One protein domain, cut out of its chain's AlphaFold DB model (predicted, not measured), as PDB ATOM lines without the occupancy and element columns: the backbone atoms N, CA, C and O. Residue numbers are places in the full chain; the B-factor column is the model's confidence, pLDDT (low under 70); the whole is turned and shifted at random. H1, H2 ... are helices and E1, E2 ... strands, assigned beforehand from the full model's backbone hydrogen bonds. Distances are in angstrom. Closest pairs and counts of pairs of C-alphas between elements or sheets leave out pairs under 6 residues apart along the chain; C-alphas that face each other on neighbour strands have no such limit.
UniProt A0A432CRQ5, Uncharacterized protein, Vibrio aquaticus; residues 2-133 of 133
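This is residues 2 to 133 of the 133 residues of an uncharacterized protein of Vibrio aquaticus (UniProt A0A432CRQ5). A twisted wall of five antiparallel strands has two helices over one of its faces, and no named helix is on the other face. H2 packs over the inner strands E2 and E1, while H1 slants across from it above the edge strand E3, meeting the sheet with its residues 8 to 20. Past the other edge strand, E5, residues 119 to 120 pair with residues 129 to 130 of E5, as part of the long stretch of residues 104 to 127. The printed part has 132 residues, with two named helices and then five named strands along the chain, H1 H2 E1 E2 E3 E4 E5; the sheet's order is E3 E2 E1 E4 E5, and the class is mixed, helices and strands. The whole is compact, with a radius of gyration of the C-alphas of 14.8 A and spans of 44 by 40 by 23 A.

In the sheet's order, E3 is residues 81 to 88, 22.1 A from first to last C-alpha, and E2 is residues 69 to 76, 23.1 A. E1 is residues 50 to 55, 16.4 A, and E4 is residues 98 to 103, 16.2 A. E5 is residues 128 to 132, 13.5 A, and its last C-alpha, of Asp 132, is at (-15.943, -22.434, 20.830). H2 is residues 30 to 45, 22.2 A, with C-alpha 30 at (-17.067, -15.478, 35.510). H1 is residues 2 to 20, 26.8 A, and begins with C-alpha 2 at (-0.148, -18.662, 43.931).

E1 and E2 form a hairpin, antiparallel at 165 degrees, with N 52 and O 74 2.8 A apart, within hydrogen-bond range. E2 and E3 form a hairpin at 159 degrees, with N 71 and O 86 at 2.8 A. E1, E2 and E3 are a meander, each strand the antiparallel neighbour of the one before. On the other side of E1 is E4, antiparallel at 166 degrees, with N 53 and O 100 at 2.9 A. E1 to E4 are a Greek key, a meander whose first strand is also the antiparallel neighbour of the fourth. E4 and E5 form a hairpin at 157 degrees, with N 101 and O 129 at 2.8 A. E3 and E5 are apart. H1 and H2 are on the same face of the sheet, which gives two layers, helices on one face of a sheet. H2 has a height over the sheet of 8.9 A, lies over E2 and E1, and runs along the strands, at 7 degrees to E1 on the local plane; its closest C-alphas to E1 are those of Phe 36 and Leu 54, 6.7 A apart. H1 has a height of 10.7 A, lies over E3 and only just over E2, where 3 of its C-alphas fall, and runs along the strands, at 8 degrees to E3 on the local plane. The closest C-alphas of H1 and E3 are those of Val 16 and Val 85, 7.1 A apart. H1 and H2 form a helical hairpin and touch, H1 with residues 9 to 13 alone and H2 with residues 30 to 37 alone; their closest C-alphas, of Leu 13 and Glu 30, are 7.2 A apart. They run opposite ways at a steep tilt of 42 degrees. In H1 and H2 every O i to N i+4 pair is within hydrogen-bond range.

The two C-alphas farthest apart are those of Glu 63 and Asp 107, at 44.2 A. The printed part has no cut. The links from E1 to E2, 13 residues, and from E4 to E5, 24 residues, are long. In the second, residues 112 to 113 pair with residues 116 to 117, antiparallel. The mean pLDDT of the printed part is 73.7; it is under 70 in residues 2 to 27, 58 to 69, 89 to 96 and 122 to 125.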
ATOM      1  N   ALA A   2       1.320 -18.523  44.033       40.34
ATOM      2  CA  ALA A   2      -0.148 -18.662  43.931       40.34
ATOM      3  C   ALA A   2      -0.981 -17.437  44.389       40.34
ATOM      4  O   ALA A   2      -2.034 -17.163  43.830       40.34
ATOM      5  N   LEU A   3      -0.507 -16.669  45.378       30.00
ATOM      6  CA  LEU A   3      -1.220 -15.493  45.904       30.00
ATOM      7  C   LEU A   3      -1.194 -14.283  44.947       30.00
ATOM      8  O   LEU A   3      -2.182 -13.568  44.842       30.00
ATOM      9  N   LEU A   4      -0.094 -14.093  44.205       38.47
ATOM     10  CA  LEU A   4       0.017 -13.076  43.144       38.47
ATOM     11  C   LEU A   4      -0.885 -13.418  41.949       38.47
ATOM     12  O   LEU A   4      -1.480 -12.532  41.347       38.47
ATOM     13  N   GLU A   5      -1.017 -14.710  41.646       54.00
ATOM     14  CA  GLU A   5      -1.873 -15.223  40.572       54.00
ATOM     15  C   GLU A   5      -3.368 -15.126  40.910       54.00
ATOM     16  O   GLU A   5      -4.181 -14.856  40.032       54.00
ATOM     17  N   LEU A   6      -3.741 -15.301  42.183       52.66
ATOM     18  CA  LEU A   6      -5.115 -15.081  42.636       52.66
ATOM     19  C   LEU A   6      -5.482 -13.594  42.575       52.66
ATOM     20  O   LEU A   6      -6.589 -13.253  42.170       52.66
ATOM     21  N   HIS A   7      -4.533 -12.720  42.932       55.88
ATOM     22  CA  HIS A   7      -4.709 -11.272  42.854       55.88
ATOM     23  C   HIS A   7      -4.900 -10.784  41.415       55.88
ATOM     24  O   HIS A   7      -5.687  -9.866  41.201       55.88
ATOM     25  N   SER A   8      -4.224 -11.376  40.423       65.62
ATOM     26  CA  SER A   8      -4.396 -10.964  39.026       65.62
ATOM     27  C   SER A   8      -5.764 -11.365  38.477       65.62
ATOM     28  O   SER A   8      -6.431 -10.519  37.890       65.62
ATOM     29  N   LEU A   9      -6.235 -12.589  38.748       66.31
ATOM     30  CA  LEU A   9      -7.587 -13.017  38.368       66.31
ATOM     31  C   LEU A   9      -8.666 -12.222  39.113       66.31
ATOM     32  O   LEU A   9      -9.619 -11.775  38.487       66.31
ATOM     33  N   SER A  10      -8.516 -11.990  40.423       62.59
ATOM     34  CA  SER A  10      -9.481 -11.189  41.189       62.59
ATOM     35  C   SER A  10      -9.525  -9.737  40.721       62.59
ATOM     36  O   SER A  10     -10.592  -9.136  40.711       62.59
ATOM     37  N   SER A  11      -8.382  -9.170  40.322       69.00
ATOM     38  CA  SER A  11      -8.320  -7.811  39.771       69.00
ATOM     39  C   SER A  11      -8.924  -7.753  38.370       69.00
ATOM     40  O   SER A  11      -9.599  -6.784  38.050       69.00
ATOM     41  N   LEU A  12      -8.743  -8.800  37.558       67.06
ATOM     42  CA  LEU A  12      -9.385  -8.938  36.251       67.06
ATOM     43  C   LEU A  12     -10.910  -9.054  36.396       67.06
ATOM     44  O   LEU A  12     -11.644  -8.329  35.734       67.06
ATOM     45  N   LEU A  13     -11.380  -9.903  37.316       65.94
ATOM     46  CA  LEU A  13     -12.794 -10.049  37.674       65.94
ATOM     47  C   LEU A  13     -13.381  -8.732  38.195       65.94
ATOM     48  O   LEU A  13     -14.479  -8.357  37.799       65.94
ATOM     49  N   ALA A  14     -12.649  -8.011  39.049       64.56
ATOM     50  CA  ALA A  14     -13.066  -6.704  39.545       64.56
ATOM     51  C   ALA A  14     -13.110  -5.656  38.425       64.56
ATOM     52  O   ALA A  14     -14.090  -4.934  38.341       64.56
ATOM     53  N   SER A  15     -12.117  -5.617  37.530       63.94
ATOM     54  CA  SER A  15     -12.094  -4.714  36.370       63.94
ATOM     55  C   SER A  15     -13.278  -4.969  35.440       63.94
ATOM     56  O   SER A  15     -13.951  -4.025  35.043       63.94
ATOM     57  N   VAL A  16     -13.577  -6.240  35.148       61.41
ATOM     58  CA  VAL A  16     -14.763  -6.637  34.373       61.41
ATOM     59  C   VAL A  16     -16.037  -6.219  35.112       61.41
ATOM     60  O   VAL A  16     -16.886  -5.546  34.540       61.41
ATOM     61  N   SER A  17     -16.153  -6.527  36.407       57.84
ATOM     62  CA  SER A  17     -17.338  -6.201  37.208       57.84
ATOM     63  C   SER A  17     -17.568  -4.694  37.368       57.84
ATOM     64  O   SER A  17     -18.711  -4.249  37.298       57.84
ATOM     65  N   GLU A  18     -16.528  -3.897  37.618       58.81
ATOM     66  CA  GLU A  18     -16.618  -2.439  37.757       58.81
ATOM     67  C   GLU A  18     -16.990  -1.794  36.423       58.81
ATOM     68  O   GLU A  18     -17.904  -0.966  36.381       58.81
ATOM     69  N   GLU A  19     -16.369  -2.220  35.322       56.84
ATOM     70  CA  GLU A  19     -16.727  -1.745  33.985       56.84
ATOM     71  C   GLU A  19     -18.147  -2.164  33.566       56.84
ATOM     72  O   GLU A  19     -18.806  -1.409  32.842       56.84
ATOM     73  N   ASP A  20     -18.654  -3.287  34.081       51.59
ATOM     74  CA  ASP A  20     -20.009  -3.796  33.836       51.59
ATOM     75  C   ASP A  20     -21.096  -3.122  34.702       51.59
ATOM     76  O   ASP A  20     -22.261  -3.061  34.296       51.59
ATOM     77  N   THR A  21     -20.762  -2.571  35.880       50.94
ATOM     78  CA  THR A  21     -21.758  -2.108  36.880       50.94
ATOM     79  C   THR A  21     -22.726  -1.018  36.405       50.94
ATOM     80  O   THR A  21     -23.782  -0.831  37.017       50.94
ATOM     81  N   HIS A  22     -22.418  -0.283  35.335       48.00
ATOM     82  CA  HIS A  22     -23.233   0.852  34.869       48.00
ATOM     83  C   HIS A  22     -23.698   0.742  33.414       48.00
ATOM     84  O   HIS A  22     -24.200   1.721  32.853       48.00
ATOM     85  N   LYS A  23     -23.542  -0.416  32.762       48.53
ATOM     86  CA  LYS A  23     -23.698  -0.511  31.308       48.53
ATOM     87  C   LYS A  23     -24.634  -1.644  30.890       48.53
ATOM     88  O   LYS A  23     -24.463  -2.805  31.223       48.53
ATOM     89  N   ILE A  24     -25.634  -1.280  30.091       47.56
ATOM     90  CA  ILE A  24     -26.422  -2.214  29.287       47.56
ATOM     91  C   ILE A  24     -25.450  -2.708  28.208       47.56
ATOM     92  O   ILE A  24     -25.126  -1.893  27.344       47.56
ATOM     93  N   GLY A  25     -24.934  -3.945  28.313       49.28
ATOM     94  CA  GLY A  25     -23.993  -4.601  27.381       49.28
ATOM     95  C   GLY A  25     -23.628  -6.032  27.732       49.28
ATOM     96  O   GLY A  25     -24.067  -6.529  28.763       49.28
ATOM     97  N   GLY A  26     -23.000  -6.731  26.779       55.72
ATOM     98  CA  GLY A  26     -22.705  -8.165  26.885       55.72
ATOM     99  C   GLY A  26     -21.744  -8.410  28.034       55.72
ATOM    100  O   GLY A  26     -20.651  -7.849  28.022       55.72
ATOM    101  N   LYS A  27     -22.187  -9.188  29.020       68.81
ATOM    102  CA  LYS A  27     -21.446  -9.459  30.246       68.81
ATOM    103  C   LYS A  27     -20.523 -10.650  30.006       68.81
ATOM    104  O   LYS A  27     -20.978 -11.668  29.493       68.81
ATOM    105  N   VAL A  28     -19.253 -10.530  30.382       74.44
ATOM    106  CA  VAL A  28     -18.366 -11.700  30.444       74.44
ATOM    107  C   VAL A  28     -18.807 -12.527  31.652       74.44
ATOM    108  O   VAL A  28     -18.843 -12.006  32.772       74.44
ATOM    109  N   ALA A  29     -19.160 -13.796  31.457       76.69
ATOM    110  CA  ALA A  29     -19.452 -14.671  32.589       76.69
ATOM    111  C   ALA A  29     -18.158 -14.993  33.361       76.69
ATOM    112  O   ALA A  29     -17.075 -15.087  32.776       76.69
ATOM    113  N   GLU A  30     -18.247 -15.178  34.682       77.88
ATOM    114  CA  GLU A  30     -17.067 -15.478  35.510       77.88
ATOM    115  C   GLU A  30     -16.379 -16.770  35.048       77.88
ATOM    116  O   GLU A  30     -15.150 -16.860  35.041       77.88
ATOM    117  N   GLU A  31     -17.167 -17.744  34.597       82.50
ATOM    118  CA  GLU A  31     -16.704 -19.020  34.065       82.50
ATOM    119  C   GLU A  31     -15.929 -18.856  32.750       82.50
ATOM    120  O   GLU A  31     -14.887 -19.488  32.570       82.50
ATOM    121  N   GLU A  32     -16.392 -17.979  31.853       84.12
ATOM    122  CA  GLU A  32     -15.701 -17.665  30.594       84.12
ATOM    123  C   GLU A  32     -14.358 -16.988  30.872       84.12
ATOM    124  O   GLU A  32     -13.338 -17.345  30.275       84.12
ATOM    125  N   LEU A  33     -14.337 -16.047  31.823       84.00
ATOM    126  CA  LEU A  33     -13.120 -15.346  32.216       84.00
ATOM    127  C   LEU A  33     -12.116 -16.285  32.890       84.00
ATOM    128  O   LEU A  33     -10.919 -16.228  32.601       84.00
ATOM    129  N   ALA A  34     -12.597 -17.166  33.768       84.12
ATOM    130  CA  ALA A  34     -11.767 -18.164  34.428       84.12
ATOM    131  C   ALA A  34     -11.151 -19.133  33.410       84.12
ATOM    132  O   ALA A  34      -9.946 -19.393  33.463       84.12
ATOM    133  N   LEU A  35     -11.944 -19.624  32.451       87.31
ATOM    134  CA  LEU A  35     -11.455 -20.493  31.382       87.31
ATOM    135  C   LEU A  35     -10.432 -19.772  30.494       87.31
ATOM    136  O   LEU A  35      -9.363 -20.321  30.225       87.31
ATOM    137  N   PHE A  36     -10.710 -18.528  30.098       89.56
ATOM    138  CA  PHE A  36      -9.778 -17.703  29.331       89.56
ATOM    139  C   PHE A  36      -8.440 -17.511  30.052       89.56
ATOM    140  O   PHE A  36      -7.374 -17.706  29.461       89.56
ATOM    141  N   TRP A  37      -8.477 -17.194  31.347       87.62
ATOM    142  CA  TRP A  37      -7.273 -17.047  32.157       87.62
ATOM    143  C   TRP A  37      -6.481 -18.356  32.260       87.62
ATOM    144  O   TRP A  37      -5.257 -18.344  32.109       87.62
ATOM    145  N   LEU A  38      -7.159 -19.492  32.467       88.69
ATOM    146  CA  LEU A  38      -6.524 -20.812  32.530       88.69
ATOM    147  C   LEU A  38      -5.829 -21.174  31.213       88.69
ATOM    148  O   LEU A  38      -4.684 -21.627  31.237       88.69
ATOM    149  N   ILE A  39      -6.493 -20.928  30.082       90.31
ATOM    150  CA  ILE A  39      -5.952 -21.103  28.725       90.31
ATOM    151  C   ILE A  39      -4.675 -20.288  28.548       90.31
ATOM    152  O   ILE A  39      -3.631 -20.843  28.195       90.31
ATOM    153  N   CYS A  40      -4.732 -18.992  28.857       90.19
ATOM    154  CA  CYS A  40      -3.581 -18.106  28.738       90.19
ATOM    155  C   CYS A  40      -2.426 -18.588  29.628       90.19
ATOM    156  O   CYS A  40      -1.287 -18.748  29.185       90.19
ATOM    157  N   LYS A  41      -2.723 -18.932  30.882       86.81
ATOM    158  CA  LYS A  41      -1.716 -19.426  31.819       86.81
ATOM    159  C   LYS A  41      -1.052 -20.715  31.336       86.81
ATOM    160  O   LYS A  41       0.172 -20.807  31.398       86.81
ATOM    161  N   GLN A  42      -1.821 -21.686  30.844       88.50
ATOM    162  CA  GLN A  42      -1.273 -22.944  30.331       88.50
ATOM    163  C   GLN A  42      -0.338 -22.694  29.142       88.50
ATOM    164  O   GLN A  42       0.764 -23.243  29.094       88.50
ATOM    165  N   LEU A  43      -0.754 -21.850  28.196       89.94
ATOM    166  CA  LEU A  43       0.063 -21.492  27.039       89.94
ATOM    167  C   LEU A  43       1.369 -20.806  27.466       89.94
ATOM    168  O   LEU A  43       2.445 -21.211  27.023       89.94
ATOM    169  N   SER A  44       1.303 -19.842  28.383       88.19
ATOM    170  CA  SER A  44       2.494 -19.152  28.894       88.19
ATOM    171  C   SER A  44       3.422 -20.090  29.679       88.19
ATOM    172  O   SER A  44       4.634 -20.035  29.498       88.19
ATOM    173  N   GLN A  45       2.887 -21.009  30.494       86.19
ATOM    174  CA  GLN A  45       3.682 -22.028  31.205       86.19
ATOM    175  C   GLN A  45       4.397 -22.998  30.254       86.19
ATOM    176  O   GLN A  45       5.478 -23.491  30.568       86.19
ATOM    177  N   ASN A  46       3.818 -23.233  29.077       87.81
ATOM    178  CA  ASN A  46       4.416 -24.030  28.010       87.81
ATOM    179  C   ASN A  46       5.373 -23.217  27.117       87.81
ATOM    180  O   ASN A  46       5.750 -23.692  26.043       87.81
ATOM    181  N   ASN A  47       5.765 -22.010  27.547       88.00
ATOM    182  CA  ASN A  47       6.627 -21.074  26.823       88.00
ATOM    183  C   ASN A  47       6.109 -20.733  25.417       88.00
ATOM    184  O   ASN A  47       6.904 -20.566  24.492       88.00
ATOM    185  N   LYS A  48       4.783 -20.661  25.246       89.62
ATOM    186  CA  LYS A  48       4.159 -20.314  23.968       89.62
ATOM    187  C   LYS A  48       4.031 -18.806  23.818       89.62
ATOM    188  O   LYS A  48       3.631 -18.113  24.753       89.62
ATOM    189  N   SER A  49       4.324 -18.310  22.623       90.44
ATOM    190  CA  SER A  49       4.121 -16.909  22.249       90.44
ATOM    191  C   SER A  49       2.793 -16.749  21.506       90.44
ATOM    192  O   SER A  49       2.576 -17.371  20.461       90.44
ATOM    193  N   TYR A  50       1.876 -15.945  22.050       91.81
ATOM    194  CA  TYR A  50       0.514 -15.824  21.520       91.81
ATOM    195  C   TYR A  50      -0.165 -14.501  21.896       91.81
ATOM    196  O   TYR A  50       0.211 -13.823  22.855       91.81
ATOM    197  N   LYS A  51      -1.224 -14.180  21.156       92.56
ATOM    198  CA  LYS A  51      -2.265 -13.220  21.522       92.56
ATOM    199  C   LYS A  51      -3.590 -13.969  21.650       92.56
ATOM    200  O   LYS A  51      -3.920 -14.761  20.772       92.56
ATOM    201  N   ALA A  52      -4.342 -13.738  22.718       90.88
ATOM    202  CA  ALA A  52      -5.657 -14.331  22.925       90.88
ATOM    203  C   ALA A  52      -6.722 -13.257  23.171       90.88
ATOM    204  O   ALA A  52      -6.442 -12.215  23.760       90.88
ATOM    205  N   GLU A  53      -7.936 -13.517  22.704       90.19
ATOM    206  CA  GLU A  53      -9.081 -12.602  22.729       90.19
ATOM    207  C   GLU A  53     -10.333 -13.404  23.130       90.19
ATOM    208  O   GLU A  53     -10.687 -14.366  22.448       90.19
ATOM    209  N   LEU A  54     -10.984 -13.045  24.239       87.75
ATOM    210  CA  LEU A  54     -12.254 -13.614  24.700       87.75
ATOM    211  C   LEU A  54     -13.425 -12.758  24.220       87.75
ATOM    212  O   LEU A  54     -13.573 -11.605  24.629       87.75
ATOM    213  N   TYR A  55     -14.293 -13.372  23.426       84.38
ATOM    214  CA  TYR A  55     -15.565 -12.822  22.983       84.38
ATOM    215  C   TYR A  55     -16.704 -13.497  23.761       84.38
ATOM    216  O   TYR A  55     -16.983 -14.671  23.495       84.38
ATOM    217  N   PRO A  56     -17.371 -12.792  24.694       78.44
ATOM    218  CA  PRO A  56     -18.441 -13.362  25.510       78.44
ATOM    219  C   PRO A  56     -19.566 -13.969  24.678       78.44
ATOM    220  O   PRO A  56     -19.991 -13.401  23.662       78.44
ATOM    221  N   THR A  57     -20.083 -15.106  25.134       74.56
ATOM    222  CA  THR A  57     -21.247 -15.768  24.529       74.56
ATOM    223  C   THR A  57     -22.523 -14.955  24.733       74.56
ATOM    224  O   THR A  57     -23.369 -14.885  23.830       74.56
ATOM    225  N   GLU A  58     -22.654 -14.277  25.880       69.00
ATOM    226  CA  GLU A  58     -23.778 -13.390  26.151       69.00
ATOM    227  C   GLU A  58     -23.729 -12.135  25.277       69.00
ATOM    228  O   GLU A  58     -23.061 -11.124  25.507       69.00
ATOM    229  N   LYS A  59     -24.566 -12.189  24.251       60.12
ATOM    230  CA  LYS A  59     -24.992 -11.053  23.456       60.12
ATOM    231  C   LYS A  59     -25.629 -10.010  24.387       60.12
ATOM    232  O   LYS A  59     -26.679 -10.274  24.963       60.12
ATOM    233  N   GLY A  60     -25.026  -8.817  24.488       54.94
ATOM    234  CA  GLY A  60     -25.625  -7.662  25.176       54.94
ATOM    235  C   GLY A  60     -27.115  -7.515  24.862       54.94
ATOM    236  O   GLY A  60     -27.529  -7.842  23.745       54.94
ATOM    237  N   ARG A  61     -27.908  -7.110  25.872       50.00
ATOM    238  CA  ARG A  61     -29.380  -7.247  25.918       50.00
ATOM    239  C   ARG A  61     -30.036  -7.097  24.541       50.00
ATOM    240  O   ARG A  61     -29.882  -6.073  23.882       50.00
ATOM    241  N   ILE A  62     -30.804  -8.126  24.180       47.00
ATOM    242  CA  ILE A  62     -31.415  -8.438  22.873       47.00
ATOM    243  C   ILE A  62     -32.139  -7.255  22.192       47.00
ATOM    244  O   ILE A  62     -32.275  -7.251  20.973       47.00
ATOM    245  N   GLU A  63     -32.535  -6.221  22.934       45.56
ATOM    246  CA  GLU A  63     -33.239  -5.043  22.405       45.56
ATOM    247  C   GLU A  63     -32.333  -3.844  22.063       45.56
ATOM    248  O   GLU A  63     -32.800  -2.880  21.465       45.56
ATOM    249  N   ASN A  64     -31.032  -3.894  22.374       45.84
ATOM    250  CA  ASN A  64     -30.065  -2.854  22.012       45.84
ATOM    251  C   ASN A  64     -28.865  -3.469  21.281       45.84
ATOM    252  O   ASN A  64     -27.803  -3.680  21.860       45.84
ATOM    253  N   MET A  65     -28.999  -3.677  19.967       45.97
ATOM    254  CA  MET A  65     -27.851  -3.938  19.079       45.97
ATOM    255  C   MET A  65     -26.778  -2.833  19.134       45.97
ATOM    256  O   MET A  65     -25.654  -3.073  18.718       45.97
ATOM    257  N   ASN A  66     -27.107  -1.657  19.680       48.66
ATOM    258  CA  ASN A  66     -26.196  -0.523  19.887       48.66
ATOM    259  C   ASN A  66     -25.402  -0.607  21.199       48.66
ATOM    260  O   ASN A  66     -24.771   0.361  21.616       48.66
ATOM    261  N   SER A  67     -25.507  -1.725  21.908       52.22
ATOM    262  CA  SER A  67     -24.824  -1.912  23.167       52.22
ATOM    263  C   SER A  67     -23.408  -2.470  22.950       52.22
ATOM    264  O   SER A  67     -23.271  -3.519  22.316       52.22
ATOM    265  N   PRO A  68     -22.361  -1.816  23.485       60.12
ATOM    266  CA  PRO A  68     -20.995  -2.300  23.341       60.12
ATOM    267  C   PRO A  68     -20.735  -3.594  24.123       60.12
ATOM    268  O   PRO A  68     -21.261  -3.773  25.226       60.12
ATOM    269  N   PHE A  69     -19.873  -4.449  23.580       69.75
ATOM    270  CA  PHE A  69     -19.433  -5.713  24.182       69.75
ATOM    271  C   PHE A  69     -18.145  -5.535  24.979       69.75
ATOM    272  O   PHE A  69     -17.368  -4.624  24.696       69.75
ATOM    273  N   THR A  70     -17.902  -6.433  25.926       74.62
ATOM    274  CA  THR A  70     -16.632  -6.511  26.652       74.62
ATOM    275  C   THR A  70     -15.741  -7.558  25.984       74.62
ATOM    276  O   THR A  70     -16.130  -8.714  25.863       74.62
ATOM    277  N   LEU A  71     -14.564  -7.153  25.516       77.44
ATOM    278  CA  LEU A  71     -13.493  -8.022  25.034       77.44
ATOM    279  C   LEU A  71     -12.427  -8.098  26.121       77.44
ATOM    280  O   LEU A  71     -11.984  -7.070  26.631       77.44
ATOM    281  N   VAL A  72     -11.970  -9.305  26.431       81.56
ATOM    282  CA  VAL A  72     -10.791  -9.491  27.281       81.56
ATOM    283  C   VAL A  72      -9.657 -10.007  26.417       81.56
ATOM    284  O   VAL A  72      -9.815 -10.990  25.700       81.56
ATOM    285  N   THR A  73      -8.512  -9.341  26.462       84.50
ATOM    286  CA  THR A  73      -7.334  -9.724  25.688       84.50
ATOM    287  C   THR A  73      -6.185 -10.113  26.594       84.50
ATOM    288  O   THR A  73      -6.059  -9.628  27.720       84.50
ATOM    289  N   ALA A  74      -5.344 -11.003  26.084       86.06
ATOM    290  CA  ALA A  74      -4.088 -11.369  26.696       86.06
ATOM    291  C   ALA A  74      -2.994 -11.425  25.634       86.06
ATOM    292  O   ALA A  74      -3.213 -11.930  24.532       86.06
ATOM    293  N   THR A  75      -1.809 -10.923  25.960       86.31
ATOM    294  CA  THR A  75      -0.625 -11.082  25.110       86.31
ATOM    295  C   THR A  75       0.480 -11.715  25.931       86.31
ATOM    296  O   THR A  75       0.802 -11.236  27.018       86.31
ATOM    297  N   SER A  76       1.065 -12.789  25.409       85.00
ATOM    298  CA  SER A  76       2.219 -13.443  26.013       85.00
ATOM    299  C   SER A  76       3.425 -13.327  25.098       85.00
ATOM    300  O   SER A  76       3.381 -13.714  23.928       85.00
ATOM    301  N   SER A  77       4.530 -12.856  25.666       76.81
ATOM    302  CA  SER A  77       5.871 -13.117  25.143       76.81
ATOM    303  C   SER A  77       6.535 -14.215  25.984       76.81
ATOM    304  O   SER A  77       5.955 -14.676  26.966       76.81
ATOM    305  N   ILE A  78       7.761 -14.621  25.636       71.69
ATOM    306  CA  ILE A  78       8.532 -15.621  26.404       71.69
ATOM    307  C   ILE A  78       8.717 -15.198  27.879       71.69
ATOM    308  O   ILE A  78       8.954 -16.043  28.735       71.69
ATOM    309  N   LEU A  79       8.615 -13.900  28.188       70.44
ATOM    310  CA  LEU A  79       8.983 -13.345  29.493       70.44
ATOM    311  C   LEU A  79       7.808 -12.776  30.295       70.44
ATOM    312  O   LEU A  79       7.958 -12.565  31.496       70.44
ATOM    313  N   GLU A  80       6.662 -12.508  29.667       78.12
ATOM    314  CA  GLU A  80       5.578 -11.772  30.319       78.12
ATOM    315  C   GLU A  80       4.213 -12.095  29.711       78.12
ATOM    316  O   GLU A  80       4.091 -12.233  28.492       78.12
ATOM    317  N   LEU A  81       3.204 -12.175  30.585       81.56
ATOM    318  CA  LEU A  81       1.788 -12.294  30.253       81.56
ATOM    319  C   LEU A  81       1.060 -11.037  30.739       81.56
ATOM    320  O   LEU A  81       1.052 -10.757  31.938       81.56
ATOM    321  N   SER A  82       0.432 -10.310  29.820       82.69
ATOM    322  CA  SER A  82      -0.373  -9.123  30.115       82.69
ATOM    323  C   SER A  82      -1.838  -9.352  29.762       82.69
ATOM    324  O   SER A  82      -2.141 -10.109  28.840       82.69
ATOM    325  N   PHE A  83      -2.737  -8.693  30.493       82.94
ATOM    326  CA  PHE A  83      -4.179  -8.730  30.260       82.94
ATOM    327  C   PHE A  83      -4.736  -7.317  30.117       82.94
ATOM    328  O   PHE A  83      -4.279  -6.399  30.799       82.94
ATOM    329  N   GLN A  84      -5.750  -7.165  29.273       80.94
ATOM    330  CA  GLN A  84      -6.467  -5.909  29.088       80.94
ATOM    331  C   GLN A  84      -7.955  -6.179  28.855       80.94
ATOM    332  O   GLN A  84      -8.319  -7.156  28.201       80.94
ATOM    333  N   VAL A  85      -8.807  -5.301  29.379       78.62
ATOM    334  CA  VAL A  85     -10.250  -5.299  29.124       78.62
ATOM    335  C   VAL A  85     -10.566  -4.121  28.208       78.62
ATOM    336  O   VAL A  85     -10.049  -3.019  28.395       78.62
ATOM    337  N   GLU A  86     -11.358  -4.369  27.172       76.94
ATOM    338  CA  GLU A  86     -11.734  -3.372  26.178       76.94
ATOM    339  C   GLU A  86     -13.231  -3.414  25.893       76.94
ATOM    340  O   GLU A  86     -13.853  -4.474  25.834       76.94
ATOM    341  N   ARG A  87     -13.808  -2.239  25.642       73.44
ATOM    342  CA  ARG A  87     -15.203  -2.105  25.236       73.44
ATOM    343  C   ARG A  87     -15.299  -1.928  23.723       73.44
ATOM    344  O   ARG A  87     -14.785  -0.952  23.185       73.44
ATOM    345  N   ILE A  88     -15.996  -2.836  23.048       71.44
ATOM    346  CA  ILE A  88     -16.156  -2.837  21.591       71.44
ATOM    347  C   ILE A  88     -17.539  -2.325  21.210       71.44
ATOM    348  O   ILE A  88     -18.551  -2.961  21.501       71.44
ATOM    349  N   GLU A  89     -17.574  -1.201  20.499       68.31
ATOM    350  CA  GLU A  89     -18.809  -0.587  19.991       68.31
ATOM    351  C   GLU A  89     -19.196  -1.081  18.581       68.31
ATOM    352  O   GLU A  89     -20.292  -0.796  18.102       68.31
ATOM    353  N   ASP A  90     -18.320  -1.839  17.908       60.53
ATOM    354  CA  ASP A  90     -18.555  -2.340  16.552       60.53
ATOM    355  C   ASP A  90     -19.382  -3.639  16.545       60.53
ATOM    356  O   ASP A  90     -18.996  -4.683  17.074       60.53
ATOM    357  N   THR A  91     -20.532  -3.576  15.877       55.16
ATOM    358  CA  THR A  91     -21.489  -4.680  15.721       55.16
ATOM    359  C   THR A  91     -21.010  -5.788  14.778       55.16
ATOM    360  O   THR A  91     -21.577  -6.884  14.803       55.16
ATOM    361  N   LYS A  92     -19.971  -5.545  13.962       53.06
ATOM    362  CA  LYS A  92     -19.457  -6.507  12.967       53.06
ATOM    363  C   LYS A  92     -18.532  -7.582  13.530       53.06
ATOM    364  O   LYS A  92     -18.293  -8.571  12.849       53.06
ATOM    365  N   VAL A  93     -18.057  -7.448  14.766       53.28
ATOM    366  CA  VAL A  93     -17.128  -8.406  15.408       53.28
ATOM    367  C   VAL A  93     -17.819  -9.746  15.761       53.28
ATOM    368  O   VAL A  93     -17.233 -10.646  16.346       53.28
ATOM    369  N   ARG A  94     -19.096  -9.903  15.398       55.94
ATOM    370  CA  ARG A  94     -20.074 -10.714  16.124       55.94
ATOM    371  C   ARG A  94     -20.640 -11.900  15.347       55.94
ATOM    372  O   ARG A  94     -21.849 -12.145  15.407       55.94
ATOM    373  N   GLU A  95     -19.815 -12.652  14.634       53.81
ATOM    374  CA  GLU A  95     -20.328 -13.896  14.052       53.81
ATOM    375  C   GLU A  95     -20.410 -15.022  15.095       53.81
ATOM    376  O   GLU A  95     -21.409 -15.743  15.107       53.81
ATOM    377  N   ILE A  96     -19.443 -15.154  16.017       68.88
ATOM    378  CA  ILE A  96     -19.377 -16.282  16.969       68.88
ATOM    379  C   ILE A  96     -18.758 -15.825  18.307       68.88
ATOM    380  O   ILE A  96     -17.823 -15.030  18.305       68.88
ATOM    381  N   GLY A  97     -19.303 -16.288  19.440       78.00
ATOM    382  CA  GLY A  97     -18.671 -16.155  20.762       78.00
ATOM    383  C   GLY A  97     -17.609 -17.238  20.962       78.00
ATOM    384  O   GLY A  97     -17.695 -18.307  20.357       78.00
ATOM    385  N   GLY A  98     -16.579 -16.963  21.750       87.88
ATOM    386  CA  GLY A  98     -15.475 -17.900  21.928       87.88
ATOM    387  C   GLY A  98     -14.151 -17.234  22.258       87.88
ATOM    388  O   GLY A  98     -14.074 -16.028  22.493       87.88
ATOM    389  N   ILE A  99     -13.091 -18.035  22.254       89.19
ATOM    390  CA  ILE A  99     -11.726 -17.563  22.477       89.19
ATOM    391  C   ILE A  99     -10.952 -17.689  21.175       89.19
ATOM    392  O   ILE A  99     -10.745 -18.788  20.655       89.19
ATOM    393  N   ARG A 100     -10.473 -16.560  20.665       90.56
ATOM    394  CA  ARG A 100      -9.506 -16.535  19.573       90.56
ATOM    395  C   ARG A 100      -8.104 -16.621  20.151       90.56
ATOM    396  O   ARG A 100      -7.776 -15.897  21.084       90.56
ATOM    397  N   VAL A 101      -7.266 -17.466  19.563       91.25
ATOM    398  CA  VAL A 101      -5.840 -17.567  19.883       91.25
ATOM    399  C   VAL A 101      -5.045 -17.407  18.594       91.25
ATOM    400  O   VAL A 101      -5.205 -18.181  17.653       91.25
ATOM    401  N   GLN A 102      -4.190 -16.394  18.554       92.06
ATOM    402  CA  GLN A 102      -3.251 -16.138  17.474       92.06
ATOM    403  C   GLN A 102      -1.837 -16.465  17.960       92.06
ATOM    404  O   GLN A 102      -1.299 -15.779  18.827       92.06
ATOM    405  N   PHE A 103      -1.229 -17.509  17.403       91.00
ATOM    406  CA  PHE A 103       0.152 -17.882  17.715       91.00
ATOM    407  C   PHE A 103       1.153 -17.017  16.941       91.00
ATOM    408  O   PHE A 103       0.877 -16.564  15.831       91.00
ATOM    409  N   ASN A 104       2.337 -16.796  17.506       86.75
ATOM    410  CA  ASN A 104       3.373 -16.004  16.836       86.75
ATOM    411  C   ASN A 104       4.314 -16.863  15.971       86.75
ATOM    412  O   ASN A 104       4.879 -16.356  15.004       86.75
ATOM    413  N   SER A 105       4.458 -18.157  16.280       85.94
ATOM    414  CA  SER A 105       5.235 -19.130  15.498       85.94
ATOM    415  C   SER A 105       4.434 -20.405  15.207       85.94
ATOM    416  O   SER A 105       3.382 -20.650  15.795       85.94
ATOM    417  N   ILE A 106       4.929 -21.234  14.283       85.50
ATOM    418  CA  ILE A 106       4.401 -22.586  14.033       85.50
ATOM    419  C   ILE A 106       4.695 -23.494  15.232       85.50
ATOM    420  O   ILE A 106       3.831 -24.264  15.641       85.50
ATOM    421  N   ASP A 107       5.875 -23.350  15.839       86.12
ATOM    422  CA  ASP A 107       6.295 -24.138  17.007       86.12
ATOM    423  C   ASP A 107       5.449 -23.838  18.256       86.12
ATOM    424  O   ASP A 107       5.458 -24.595  19.234       86.12
ATOM    425  N   ASP A 108       4.707 -22.729  18.232       86.00
ATOM    426  CA  ASP A 108       3.841 -22.324  19.329       86.00
ATOM    427  C   ASP A 108       2.462 -22.991  19.297       86.00
ATOM    428  O   ASP A 108       1.784 -23.040  20.324       86.00
ATOM    429  N   ILE A 109       2.065 -23.512  18.134       87.50
ATOM    430  CA  ILE A 109       0.723 -24.038  17.886       87.50
ATOM    431  C   ILE A 109       0.472 -25.269  18.760       87.50
ATOM    432  O   ILE A 109       1.315 -26.158  18.892       87.50
ATOM    433  N   VAL A 110      -0.726 -25.321  19.337       86.12
ATOM    434  CA  VAL A 110      -1.250 -26.475  20.067       86.12
ATOM    435  C   VAL A 110      -2.605 -26.868  19.485       86.12
ATOM    436  O   VAL A 110      -3.382 -26.003  19.086       86.12
ATOM    437  N   ASP A 111      -2.886 -28.169  19.430       80.44
ATOM    438  CA  ASP A 111      -4.125 -28.686  18.830       80.44
ATOM    439  C   ASP A 111      -5.309 -28.692  19.818       80.44
ATOM    440  O   ASP A 111      -6.475 -28.626  19.416       80.44
ATOM    441  N   GLU A 112      -5.019 -28.764  21.121       86.38
ATOM    442  CA  GLU A 112      -6.013 -28.933  22.183       86.38
ATOM    443  C   GLU A 112      -5.597 -28.205  23.470       86.38
ATOM    444  O   GLU A 112      -4.427 -28.229  23.861       86.38
ATOM    445  N   LEU A 113      -6.563 -27.576  24.146       84.88
ATOM    446  CA  LEU A 113      -6.394 -26.897  25.434       84.88
ATOM    447  C   LEU A 113      -7.521 -27.311  26.378       84.88
ATOM    448  O   LEU A 113      -8.690 -27.140  26.053       84.88
ATOM    449  N   PHE A 114      -7.186 -27.872  27.543       81.69
ATOM    450  CA  PHE A 114      -8.164 -28.353  28.535       81.69
ATOM    451  C   PHE A 114      -9.278 -29.270  27.978       81.69
ATOM    452  O   PHE A 114     -10.402 -29.240  28.471       81.69
ATOM    453  N   GLY A 115      -8.998 -30.089  26.957       81.12
ATOM    454  CA  GLY A 115     -10.015 -30.937  26.315       81.12
ATOM    455  C   GLY A 115     -10.753 -30.276  25.145       81.12
ATOM    456  O   GLY A 115     -11.477 -30.950  24.410       81.12
ATOM    457  N   TYR A 116     -10.573 -28.969  24.943       82.38
ATOM    458  CA  TYR A 116     -11.176 -28.217  23.849       82.38
ATOM    459  C   TYR A 116     -10.263 -28.220  22.628       82.38
ATOM    460  O   TYR A 116      -9.104 -27.805  22.692       82.38
ATOM    461  N   LYS A 117     -10.805 -28.654  21.489       85.81
ATOM    462  CA  LYS A 117     -10.089 -28.623  20.210       85.81
ATOM    463  C   LYS A 117     -10.089 -27.221  19.625       85.81
ATOM    464  O   LYS A 117     -11.145 -26.613  19.456       85.81
ATOM    465  N   LEU A 118      -8.909 -26.757  19.239       85.56
ATOM    466  CA  LEU A 118      -8.736 -25.485  18.552       85.56
ATOM    467  C   LEU A 118      -9.062 -25.649  17.064       85.56
ATOM    468  O   LEU A 118      -8.460 -26.452  16.349       85.56
ATOM    469  N   ARG A 119     -10.027 -24.875  16.568       87.25
ATOM    470  CA  ARG A 119     -10.387 -24.847  15.147       87.25
ATOM    471  C   ARG A 119      -9.618 -23.752  14.435       87.25
ATOM    472  O   ARG A 119      -9.635 -22.599  14.846       87.25
ATOM    473  N   LYS A 120      -8.992 -24.086  13.314       84.62
ATOM    474  CA  LYS A 120      -8.321 -23.098  12.467       84.62
ATOM    475  C   LYS A 120      -9.349 -22.199  11.776       84.62
ATOM    476  O   LYS A 120     -10.180 -22.696  11.014       84.62
ATOM    477  N   VAL A 121      -9.277 -20.891  12.017       78.38
ATOM    478  CA  VAL A 121     -10.268 -19.916  11.513       78.38
ATOM    479  C   VAL A 121      -9.957 -19.499  10.086       78.38
ATOM    480  O   VAL A 121     -10.849 -19.365   9.252       78.38
ATOM    481  N   ASN A 122      -8.672 -19.319   9.786       67.50
ATOM    482  CA  ASN A 122      -8.231 -18.812   8.501       67.50
ATOM    483  C   ASN A 122      -7.311 -19.825   7.812       67.50
ATOM    484  O   ASN A 122      -6.257 -20.195   8.324       67.50
ATOM    485  N   LYS A 123      -7.681 -20.283   6.611       59.44
ATOM    486  CA  LYS A 123      -6.802 -21.158   5.816       59.44
ATOM    487  C   LYS A 123      -5.565 -20.418   5.294       59.44
ATOM    488  O   LYS A 123      -4.553 -21.070   5.057       59.44
ATOM    489  N   ALA A 124      -5.638 -19.093   5.151       62.53
ATOM    490  CA  ALA A 124      -4.530 -18.252   4.707       62.53
ATOM    491  C   ALA A 124      -3.587 -17.842   5.849       62.53
ATOM    492  O   ALA A 124      -2.400 -17.658   5.599       62.53
ATOM    493  N   ASN A 125      -4.078 -17.741   7.092       68.44
ATOM    494  CA  ASN A 125      -3.244 -17.434   8.256       68.44
ATOM    495  C   ASN A 125      -3.048 -18.690   9.113       68.44
ATOM    496  O   ASN A 125      -3.974 -19.158   9.772       68.44
ATOM    497  N   MET A 126      -1.847 -19.273   9.082       75.06
ATOM    498  CA  MET A 126      -1.586 -20.569   9.725       75.06
ATOM    499  C   MET A 126      -1.642 -20.542  11.256       75.06
ATOM    500  O   MET A 126      -1.654 -21.611  11.868       75.06
ATOM    501  N   HIS A 127      -1.723 -19.351  11.845       85.69
ATOM    502  CA  HIS A 127      -1.576 -19.137  13.275       85.69
ATOM    503  C   HIS A 127      -2.862 -18.725  14.004       85.69
ATOM    504  O   HIS A 127      -2.824 -18.587  15.220       85.69
ATOM    505  N   ASP A 128      -3.978 -18.524  13.293       88.19
ATOM    506  CA  ASP A 128      -5.252 -18.100  13.890       88.19
ATOM    507  C   ASP A 128      -6.162 -19.298  14.195       88.19
ATOM    508  O   ASP A 128      -6.637 -19.997  13.286       88.19
ATOM    509  N   TYR A 129      -6.463 -19.480  15.477       89.25
ATOM    510  CA  TYR A 129      -7.295 -20.554  16.003       89.25
ATOM    511  C   TYR A 129      -8.447 -20.012  16.848       89.25
ATOM    512  O   TYR A 129      -8.391 -18.906  17.383       89.25
ATOM    513  N   TRP A 130      -9.503 -20.811  16.955       89.75
ATOM    514  CA  TRP A 130     -10.711 -20.505  17.702       89.75
ATOM    515  C   TRP A 130     -11.126 -21.676  18.569       89.75
ATOM    516  O   TRP A 130     -11.140 -22.823  18.116       89.75
ATOM    517  N   LEU A 131     -11.509 -21.362  19.794       88.19
ATOM    518  CA  LEU A 131     -12.131 -22.265  20.741       88.19
ATOM    519  C   LEU A 131     -13.577 -21.809  20.931       88.19
ATOM    520  O   LEU A 131     -13.824 -20.673  21.333       88.19
ATOM    521  N   ASP A 132     -14.520 -22.685  20.594       83.81
ATOM    522  CA  ASP A 132     -15.943 -22.434  20.830       83.81
ATOM    523  C   ASP A 132     -16.266 -22.641  22.312       83.81
ATOM    524  O   ASP A 132     -15.859 -23.651  22.895       83.81
ATOM    525  N   LEU A 133     -16.982 -21.674  22.888       76.50
ATOM    526  CA  LEU A 133     -17.492 -21.691  24.259       76.50
ATOM    527  C   LEU A 133     -18.965 -22.111  24.293       76.50
ATOM    528  O   LEU A 133     -19.710 -21.713  23.365       76.50
TER     529      LEU A 133